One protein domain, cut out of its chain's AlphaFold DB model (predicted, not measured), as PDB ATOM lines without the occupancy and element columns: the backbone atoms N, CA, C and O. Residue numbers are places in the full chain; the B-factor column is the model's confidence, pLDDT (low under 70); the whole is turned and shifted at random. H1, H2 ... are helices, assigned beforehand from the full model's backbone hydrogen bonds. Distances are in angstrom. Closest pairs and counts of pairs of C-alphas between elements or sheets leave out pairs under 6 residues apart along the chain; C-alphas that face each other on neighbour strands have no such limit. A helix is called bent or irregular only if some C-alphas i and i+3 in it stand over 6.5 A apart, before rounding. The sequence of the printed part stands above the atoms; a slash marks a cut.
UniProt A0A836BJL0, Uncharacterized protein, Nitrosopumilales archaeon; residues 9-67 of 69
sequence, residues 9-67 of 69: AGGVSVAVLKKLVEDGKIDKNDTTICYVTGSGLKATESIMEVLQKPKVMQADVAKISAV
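Overview. This is residues 9 to 67 of the 69 residues of an uncharacterized protein of Nitrosopumilales archaeon (UniProt A0A836BJL0). A long, drawn-out chain: the helix H1 makes one side of a thin body, the stretch of residues 23 to 43 turns at the helix's end and folds back alongside it, and residues 44 to 67 stick out as a tail holding the two small helices H2 and H3. No two helices pack together, and the free tail makes much of the length. The printed part has 59 residues with three named helices, in the order H1, H2, H3, and no named strand; the class is all helix, though under half of the residues, 24 of 59, are in named elements. The whole is extended, with a radius of gyration of the C-alphas of 19.2 A and spans of 54 by 26 by 17 A.

Along the chain. Find C-alpha 9 at (-2.835, -31.922, -79.814); from there H1, residues 9 to 22, runs 20.7 A to C-alpha 22 at (-22.062, -24.723, -77.578). H1 is neither bent nor irregular, but only just: C-alphas 10 and 13 are 6.1 A apart. Look next at H2, residues 44 to 48, 6.1 A long. H3, residues 61 to 65, is 5.9 A long and ends with C-alpha 65 at (3.480, -4.351, -106.067).

Arrangement. Start from H1, and you will find that it is apart from H2 and from H3. H2 and H3 are apart too. In H2 and H3 every O i to N i+4 pair is within hydrogen-bond range; in H1, 8 of 10 are.

Size, cuts and confidence. The C-alphas farthest apart are those of Lys 25 and Ala 62, at 54.4 A. Residues 44 to 67 stand free; the body without them spans 33 by 16 by 8 A. Both links are long, with 21 residues from H1 to H2 and 12 from H2 to H3. The printed part has no cut, its mean pLDDT is 94.5, and no printed residue is under 70.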
ATOM      1  N   ALA A   9      -2.408 -31.435 -81.127       92.31
ATOM      2  CA  ALA A   9      -2.835 -31.922 -79.814       92.31
ATOM      3  C   ALA A   9      -3.137 -30.776 -78.832       92.31
ATOM      4  O   ALA A   9      -4.173 -30.793 -78.170       92.31
ATOM      5  N   GLY A  10      -2.293 -29.738 -78.787       91.12
ATOM      6  CA  GLY A  10      -2.536 -28.559 -77.950       91.12
ATOM      7  C   GLY A  10      -3.780 -27.766 -78.380       91.12
ATOM      8  O   GLY A  10      -4.497 -27.236 -77.531       91.12
ATOM      9  N   GLY A  11      -4.103 -27.768 -79.681       93.56
ATOM     10  CA  GLY A  11      -5.311 -27.142 -80.229       93.56
ATOM     11  C   GLY A  11      -6.622 -27.849 -79.861       93.56
ATOM     12  O   GLY A  11      -7.677 -27.211 -79.868       93.56
ATOM     13  N   VAL A  12      -6.577 -29.134 -79.480       95.88
ATOM     14  CA  VAL A  12      -7.770 -29.906 -79.079       95.88
ATOM     15  C   VAL A  12      -8.460 -29.276 -77.873       95.88
ATOM     16  O   VAL A  12      -9.686 -29.220 -77.839       95.88
ATOM     17  N   SER A  13      -7.693 -28.757 -76.910       95.69
ATOM     18  CA  SER A  13      -8.242 -28.125 -75.703       95.69
ATOM     19  C   SER A  13      -9.199 -26.970 -76.036       95.69
ATOM     20  O   SER A  13     -10.305 -26.907 -75.502       95.69
ATOM     21  N   VAL A  14      -8.815 -26.113 -76.984       95.31
ATOM     22  CA  VAL A  14      -9.615 -24.970 -77.448       95.31
ATOM     23  C   VAL A  14     -10.798 -25.433 -78.301       95.31
ATOM     24  O   VAL A  14     -11.911 -24.928 -78.146       95.31
ATOM     25  N   ALA A  15     -10.586 -26.417 -79.181       96.06
ATOM     26  CA  ALA A  15     -11.650 -26.967 -80.022       96.06
ATOM     27  C   ALA A  15     -12.766 -27.619 -79.186       96.06
ATOM     28  O   ALA A  15     -13.952 -27.406 -79.451       96.06
ATOM     29  N   VAL A  16     -12.397 -28.379 -78.152       97.44
ATOM     30  CA  VAL A  16     -13.347 -29.009 -77.230       97.44
ATOM     31  C   VAL A  16     -14.008 -27.974 -76.328       97.44
ATOM     32  O   VAL A  16     -15.212 -28.076 -76.126       97.44
ATOM     33  N   LEU A  17     -13.282 -26.957 -75.845       97.38
ATOM     34  CA  LEU A  17     -13.898 -25.861 -75.089       97.38
ATOM     35  C   LEU A  17     -15.030 -25.211 -75.890       97.38
ATOM     36  O   LEU A  17     -16.141 -25.089 -75.378       97.38
ATOM     37  N   LYS A  18     -14.783 -24.867 -77.160       97.06
ATOM     38  CA  LYS A  18     -15.818 -24.311 -78.043       97.06
ATOM     39  C   LYS A  18     -17.052 -25.218 -78.095       97.06
ATOM     40  O   LYS A  18     -18.160 -24.739 -77.873       97.06
ATOM     41  N   LYS A  19     -16.851 -26.519 -78.319       98.38
ATOM     42  CA  LYS A  19     -17.942 -27.500 -78.353       98.38
ATOM     43  C   LYS A  19     -18.702 -27.577 -77.024       98.38
ATOM     44  O   LYS A  19     -19.923 -27.592 -77.021       98.38
ATOM     45  N   LEU A  20     -18.003 -27.614 -75.890       98.31
ATOM     46  CA  LEU A  20     -18.634 -27.707 -74.569       98.31
ATOM     47  C   LEU A  20     -19.437 -26.451 -74.210       98.31
ATOM     48  O   LEU A  20     -20.455 -26.571 -73.533       98.31
ATOM     49  N   VAL A  21     -19.011 -25.272 -74.672       98.25
ATOM     50  CA  VAL A  21     -19.787 -24.029 -74.536       98.25
ATOM     51  C   VAL A  21     -21.039 -24.074 -75.417       98.25
ATOM     52  O   VAL A  21     -22.123 -23.735 -74.950       98.25
ATOM     53  N   GLU A  22     -20.920 -24.537 -76.665       98.25
ATOM     54  CA  GLU A  22     -22.062 -24.723 -77.578       98.25
ATOM     55  C   GLU A  22     -23.081 -25.742 -77.032       98.25
ATOM     56  O   GLU A  22     -24.287 -25.513 -77.113       98.25
ATOM     57  N   ASP A  23     -22.600 -26.817 -76.401       98.38
ATOM     58  CA  ASP A  23     -23.413 -27.861 -75.764       98.38
ATOM     59  C   ASP A  23     -23.968 -27.444 -74.379       98.38
ATOM     60  O   ASP A  23     -24.646 -28.237 -73.714       98.38
ATOM     61  N   GLY A  24     -23.661 -26.233 -73.896       97.88
ATOM     62  CA  GLY A  24     -24.097 -25.720 -72.589       97.88
ATOM     63  C   GLY A  24     -23.498 -26.456 -71.382       97.88
ATOM     64  O   GLY A  24     -24.065 -26.420 -70.290       97.88
ATOM     65  N   LYS A  25     -22.378 -27.166 -71.567       98.38
ATOM     66  CA  LYS A  25     -21.653 -27.887 -70.505       98.38
ATOM     67  C   LYS A  25     -20.690 -26.994 -69.721       98.38
ATOM     68  O   LYS A  25     -20.365 -27.332 -68.588       98.38
ATOM     69  N   ILE A  26     -20.232 -25.903 -70.329       98.12
ATOM     70  CA  ILE A  26     -19.429 -24.844 -69.706       98.12
ATOM     71  C   ILE A  26     -20.165 -23.526 -69.946       98.12
ATOM     72  O   ILE A  26     -20.617 -23.283 -71.070       98.12
ATOM     73  N   ASP A  27     -20.307 -22.687 -68.918       97.88
ATOM     74  CA  ASP A  27     -20.947 -21.383 -69.085       97.88
ATOM     75  C   ASP A  27     -20.017 -20.451 -69.872       97.88
ATOM     76  O   ASP A  27     -18.813 -20.373 -69.628       97.88
ATOM     77  N   LYS A  28     -20.572 -19.702 -70.827       97.00
ATOM     78  CA  LYS A  28     -19.807 -18.755 -71.653       97.00
ATOM     79  C   LYS A  28     -19.129 -17.634 -70.848       97.00
ATOM     80  O   LYS A  28     -18.279 -16.939 -71.399       97.00
ATOM     81  N   ASN A  29     -19.551 -17.409 -69.603       97.12
ATOM     82  CA  ASN A  29     -19.003 -16.401 -68.702       97.12
ATOM     83  C   ASN A  29     -17.983 -16.986 -67.710       97.12
ATOM     84  O   ASN A  29     -17.394 -16.227 -66.937       97.12
ATOM     85  N   ASP A  30     -17.759 -18.304 -67.719       97.31
ATOM     86  CA  ASP A  30     -16.769 -18.941 -66.855       97.31
ATOM     87  C   ASP A  30     -15.342 -18.594 -67.293       97.31
ATOM     88  O   ASP A  30     -14.994 -18.570 -68.477       97.31
ATOM     89  N   THR A  31     -14.463 -18.401 -66.309       97.56
ATOM     90  CA  THR A  31     -13.023 -18.316 -66.572       97.56
ATOM     91  C   THR A  31     -12.467 -19.722 -66.769       97.56
ATOM     92  O   THR A  31     -12.364 -20.493 -65.817       97.56
ATOM     93  N   THR A  32     -12.076 -20.048 -68.001       96.69
ATOM     94  CA  THR A  32     -11.504 -21.354 -68.356       96.69
ATOM     95  C   THR A  32     -10.033 -21.228 -68.744       96.69
ATOM     96  O   THR A  32      -9.652 -20.313 -69.470       96.69
ATOM     97  N   ILE A  33      -9.202 -22.177 -68.300       96.88
ATOM     98  CA  ILE A  33      -7.787 -22.276 -68.677       96.88
ATOM     99  C   ILE A  33      -7.607 -23.465 -69.628       96.88
ATOM    100  O   ILE A  33      -7.843 -24.611 -69.248       96.88
ATOM    101  N   CYS A  34      -7.149 -23.201 -70.853       96.00
ATOM    102  CA  CYS A  34      -6.744 -24.235 -71.808       96.00
ATOM    103  C   CYS A  34      -5.225 -24.416 -71.778       96.00
ATOM    104  O   CYS A  34      -4.473 -23.487 -72.080       96.00
ATOM    105  N   TYR A  35      -4.762 -25.624 -71.461       95.94
ATOM    106  CA  TYR A  35      -3.343 -25.955 -71.540       95.94
ATOM    107  C   TYR A  35      -2.926 -26.216 -72.986       95.94
ATOM    108  O   TYR A  35      -3.313 -27.211 -73.596       95.94
ATOM    109  N   VAL A  36      -2.075 -25.334 -73.505       94.62
ATOM    110  CA  VAL A  36      -1.363 -25.534 -74.767       94.62
ATOM    111  C   VAL A  36      -0.026 -26.198 -74.454       94.62
ATOM    112  O   VAL A  36       0.927 -25.548 -74.032       94.62
ATOM    113  N   THR A  37       0.031 -27.516 -74.612       93.38
ATOM    114  CA  THR A  37       1.174 -28.336 -74.178       93.38
ATOM    115  C   THR A  37       2.363 -28.308 -75.139       93.38
ATOM    116  O   THR A  37       3.481 -28.646 -74.744       93.38
ATOM    117  N   GLY A  38       2.161 -27.888 -76.391       92.44
ATOM    118  CA  GLY A  38       3.210 -27.874 -77.405       92.44
ATOM    119  C   GLY A  38       3.035 -26.793 -78.466       92.44
ATOM    120  O   GLY A  38       1.929 -26.399 -78.830       92.44
ATOM    121  N   SER A  39       4.171 -26.305 -78.962       93.81
ATOM    122  CA  SER A  39       4.241 -25.304 -80.028       93.81
ATOM    123  C   SER A  39       3.973 -25.933 -81.393       93.81
ATOM    124  O   SER A  39       4.449 -27.033 -81.667       93.81
ATOM    125  N   GLY A  40       3.315 -25.188 -82.285       92.69
ATOM    126  CA  GLY A  40       3.078 -25.614 -83.668       92.69
ATOM    127  C   GLY A  40       4.361 -25.883 -84.457       92.69
ATOM    128  O   GLY A  40       4.350 -26.674 -85.395       92.69
ATOM    129  N   LEU A  41       5.495 -25.313 -84.031       94.19
ATOM    130  CA  LEU A  41       6.806 -25.576 -84.632       94.19
ATOM    131  C   LEU A  41       7.265 -27.037 -84.484       94.19
ATOM    132  O   LEU A  41       8.151 -27.461 -85.215       94.19
ATOM    133  N   LYS A  42       6.672 -27.814 -83.567       90.19
ATOM    134  CA  LYS A  42       6.961 -29.249 -83.406       90.19
ATOM    135  C   LYS A  42       6.260 -30.139 -84.438       90.19
ATOM    136  O   LYS A  42       6.615 -31.305 -84.550       90.19
ATOM    137  N   ALA A  43       5.249 -29.619 -85.132       91.25
ATOM    138  CA  ALA A  43       4.371 -30.387 -86.015       91.25
ATOM    139  C   ALA A  43       4.124 -29.639 -87.333       91.25
ATOM    140  O   ALA A  43       2.992 -29.542 -87.816       91.25
ATOM    141  N   THR A  44       5.181 -29.048 -87.897       92.88
ATOM    142  CA  THR A  44       5.073 -28.207 -89.093       92.88
ATOM    143  C   THR A  44       4.552 -28.970 -90.303       92.88
ATOM    144  O   THR A  44       3.793 -28.402 -91.080       92.88
ATOM    145  N   GLU A  45       4.892 -30.249 -90.449       91.62
ATOM    146  CA  GLU A  45       4.471 -31.085 -91.575       91.62
ATOM    147  C   GLU A  45       2.945 -31.204 -91.630       91.62
ATOM    148  O   GLU A  45       2.342 -30.878 -92.650       91.62
ATOM    149  N   SER A  46       2.309 -31.554 -90.506       88.81
ATOM    150  CA  SER A  46       0.847 -31.676 -90.409       88.81
ATOM    151  C   SER A  46       0.124 -30.359 -90.693       88.81
ATOM    152  O   SER A  46      -0.993 -30.342 -91.203       88.81
ATOM    153  N   ILE A  47       0.753 -29.234 -90.358       88.56
ATOM    154  CA  ILE A  47       0.181 -27.903 -90.574       88.56
ATOM    155  C   ILE A  47       0.313 -27.501 -92.048       88.56
ATOM    156  O   ILE A  47      -0.618 -26.941 -92.624       88.56
ATOM    157  N   MET A  48       1.435 -27.825 -92.692       91.75
ATOM    158  CA  MET A  48       1.653 -27.541 -94.114       91.75
ATOM    159  C   MET A  48       0.660 -28.274 -95.030       91.75
ATOM    160  O   MET A  48       0.394 -27.789 -96.128       91.75
ATOM    161  N   GLU A  49       0.085 -29.395 -94.590       92.00
ATOM    162  CA  GLU A  49      -0.944 -30.131 -95.341       92.00
ATOM    163  C   GLU A  49      -2.285 -29.388 -95.433       92.00
ATOM    164  O   GLU A  49      -3.014 -29.558 -96.410       92.00
ATOM    165  N   VAL A  50      -2.610 -28.549 -94.443       90.44
ATOM    166  CA  VAL A  50      -3.901 -27.839 -94.368       90.44
ATOM    167  C   VAL A  50      -3.812 -26.371 -94.788       90.44
ATOM    168  O   VAL A  50      -4.839 -25.729 -95.020       90.44
ATOM    169  N   LEU A  51      -2.601 -25.819 -94.889       90.94
ATOM    170  CA  LEU A  51      -2.383 -24.444 -95.328       90.94
ATOM    171  C   LEU A  51      -2.483 -24.317 -96.851       90.94
ATOM    172  O   LEU A  51      -1.950 -25.119 -97.618       90.94
ATOM    173  N   GLN A  52      -3.116 -23.237 -97.307       93.69
ATOM    174  CA  GLN A  52      -3.113 -22.892 -98.722       93.69
ATOM    175  C   GLN A  52      -1.684 -22.565 -99.173       93.69
ATOM    176  O   GLN A  52      -1.009 -21.715 -98.588       93.69
ATOM    177  N   LYS A  53      -1.239 -23.199-100.264       92.19
ATOM    178  CA  LYS A  53       0.067 -22.898-100.852       92.19
ATOM    179  C   LYS A  53       0.110 -21.447-101.351       92.19
ATOM    180  O   LYS A  53      -0.819 -21.017-102.044       92.19
ATOM    181  N   PRO A  54       1.182 -20.697-101.046       90.94
ATOM    182  CA  PRO A  54       1.331 -19.336-101.537       90.94
ATOM    183  C   PRO A  54       1.447 -19.316-103.065       90.94
ATOM    184  O   PRO A  54       1.987 -20.234-103.686       90.94
ATOM    185  N   LYS A  55       0.951 -18.238-103.682       92.06
ATOM    186  CA  LYS A  55       1.094 -18.016-105.122       92.06
ATOM    187  C   LYS A  55       2.558 -17.720-105.443       92.06
ATOM    188  O   LYS A  55       3.091 -16.696-105.026       92.06
ATOM    189  N   VAL A  56       3.186 -18.591-106.227       93.69
ATOM    190  CA  VAL A  56       4.544 -18.369-106.735       93.69
ATOM    191  C   VAL A  56       4.496 -17.340-107.867       93.69
ATOM    192  O   VAL A  56       3.659 -17.435-108.768       93.69
ATOM    193  N   MET A  57       5.374 -16.338-107.816       92.75
ATOM    194  CA  MET A  57       5.462 -15.255-108.798       92.75
ATOM    195  C   MET A  57       6.915 -15.044-109.231       92.75
ATOM    196  O   MET A  57       7.841 -15.356-108.489       92.75
ATOM    197  N   GLN A  58       7.105 -14.518-110.442       94.06
ATOM    198  CA  GLN A  58       8.423 -14.100-110.928       94.06
ATOM    199  C   GLN A  58       8.962 -12.925-110.100       94.06
ATOM    200  O   GLN A  58       8.175 -12.124-109.591       94.06
ATOM    201  N   ALA A  59      10.289 -12.808-110.011       95.50
ATOM    202  CA  ALA A  59      10.985 -11.733-109.300       95.50
ATOM    203  C   ALA A  59      10.876 -10.392-110.056       95.50
ATOM    204  O   ALA A  59      11.836  -9.899-110.642       95.50
ATOM    205  N   ASP A  60       9.668  -9.828-110.070       96.94
ATOM    206  CA  ASP A  60       9.295  -8.612-110.786       96.94
ATOM    207  C   ASP A  60       8.549  -7.670-109.834       96.94
ATOM    208  O   ASP A  60       7.414  -7.928-109.426       96.94
ATOM    209  N   VAL A  61       9.200  -6.563-109.479       95.44
ATOM    210  CA  VAL A  61       8.687  -5.591-108.504       95.44
ATOM    211  C   VAL A  61       7.376  -4.953-108.971       95.44
ATOM    212  O   VAL A  61       6.479  -4.745-108.153       95.44
ATOM    213  N   ALA A  62       7.218  -4.683-110.272       94.19
ATOM    214  CA  ALA A  62       5.998  -4.081-110.808       94.19
ATOM    215  C   ALA A  62       4.815  -5.055-110.701       94.19
ATOM    216  O   ALA A  62       3.728  -4.675-110.269       94.19
ATOM    217  N   LYS A  63       5.033  -6.339-111.016       93.75
ATOM    218  CA  LYS A  63       3.992  -7.371-110.872       93.75
ATOM    219  C   LYS A  63       3.649  -7.678-109.415       93.75
ATOM    220  O   LYS A  63       2.486  -7.942-109.121       93.75
ATOM    221  N   ILE A  64       4.640  -7.681-108.521       94.12
ATOM    222  CA  ILE A  64       4.433  -7.951-107.091       94.12
ATOM    223  C   ILE A  64       3.693  -6.781-106.430       94.12
ATOM    224  O   ILE A  64       2.684  -6.997-105.768       94.12
ATOM    225  N   SER A  65       4.128  -5.538-106.655       93.19
ATOM    226  CA  SER A  65       3.480  -4.351-106.067       93.19
ATOM    227  C   SER A  65       2.025  -4.168-106.508       93.19
ATOM    228  O   SER A  65       1.215  -3.701-105.720       93.19
ATOM    229  N   ALA A  66       1.656  -4.609-107.715       93.31
ATOM    230  CA  ALA A  66       0.272  -4.559-108.190       93.31
ATOM    231  C   ALA A  66      -0.696  -5.503-107.442       93.31
ATOM    232  O   ALA A  66      -1.910  -5.346-107.565       93.31
ATOM    233  N   VAL A  67      -0.191  -6.504-106.707       92.12
ATOM    234  CA  VAL A  67      -1.015  -7.498-105.985       92.12
ATOM    235  C   VAL A  67      -0.858  -7.442-104.466       92.12
ATOM    236  O   VAL A  67      -1.637  -8.075-103.751       92.12
TER     237      VAL A  67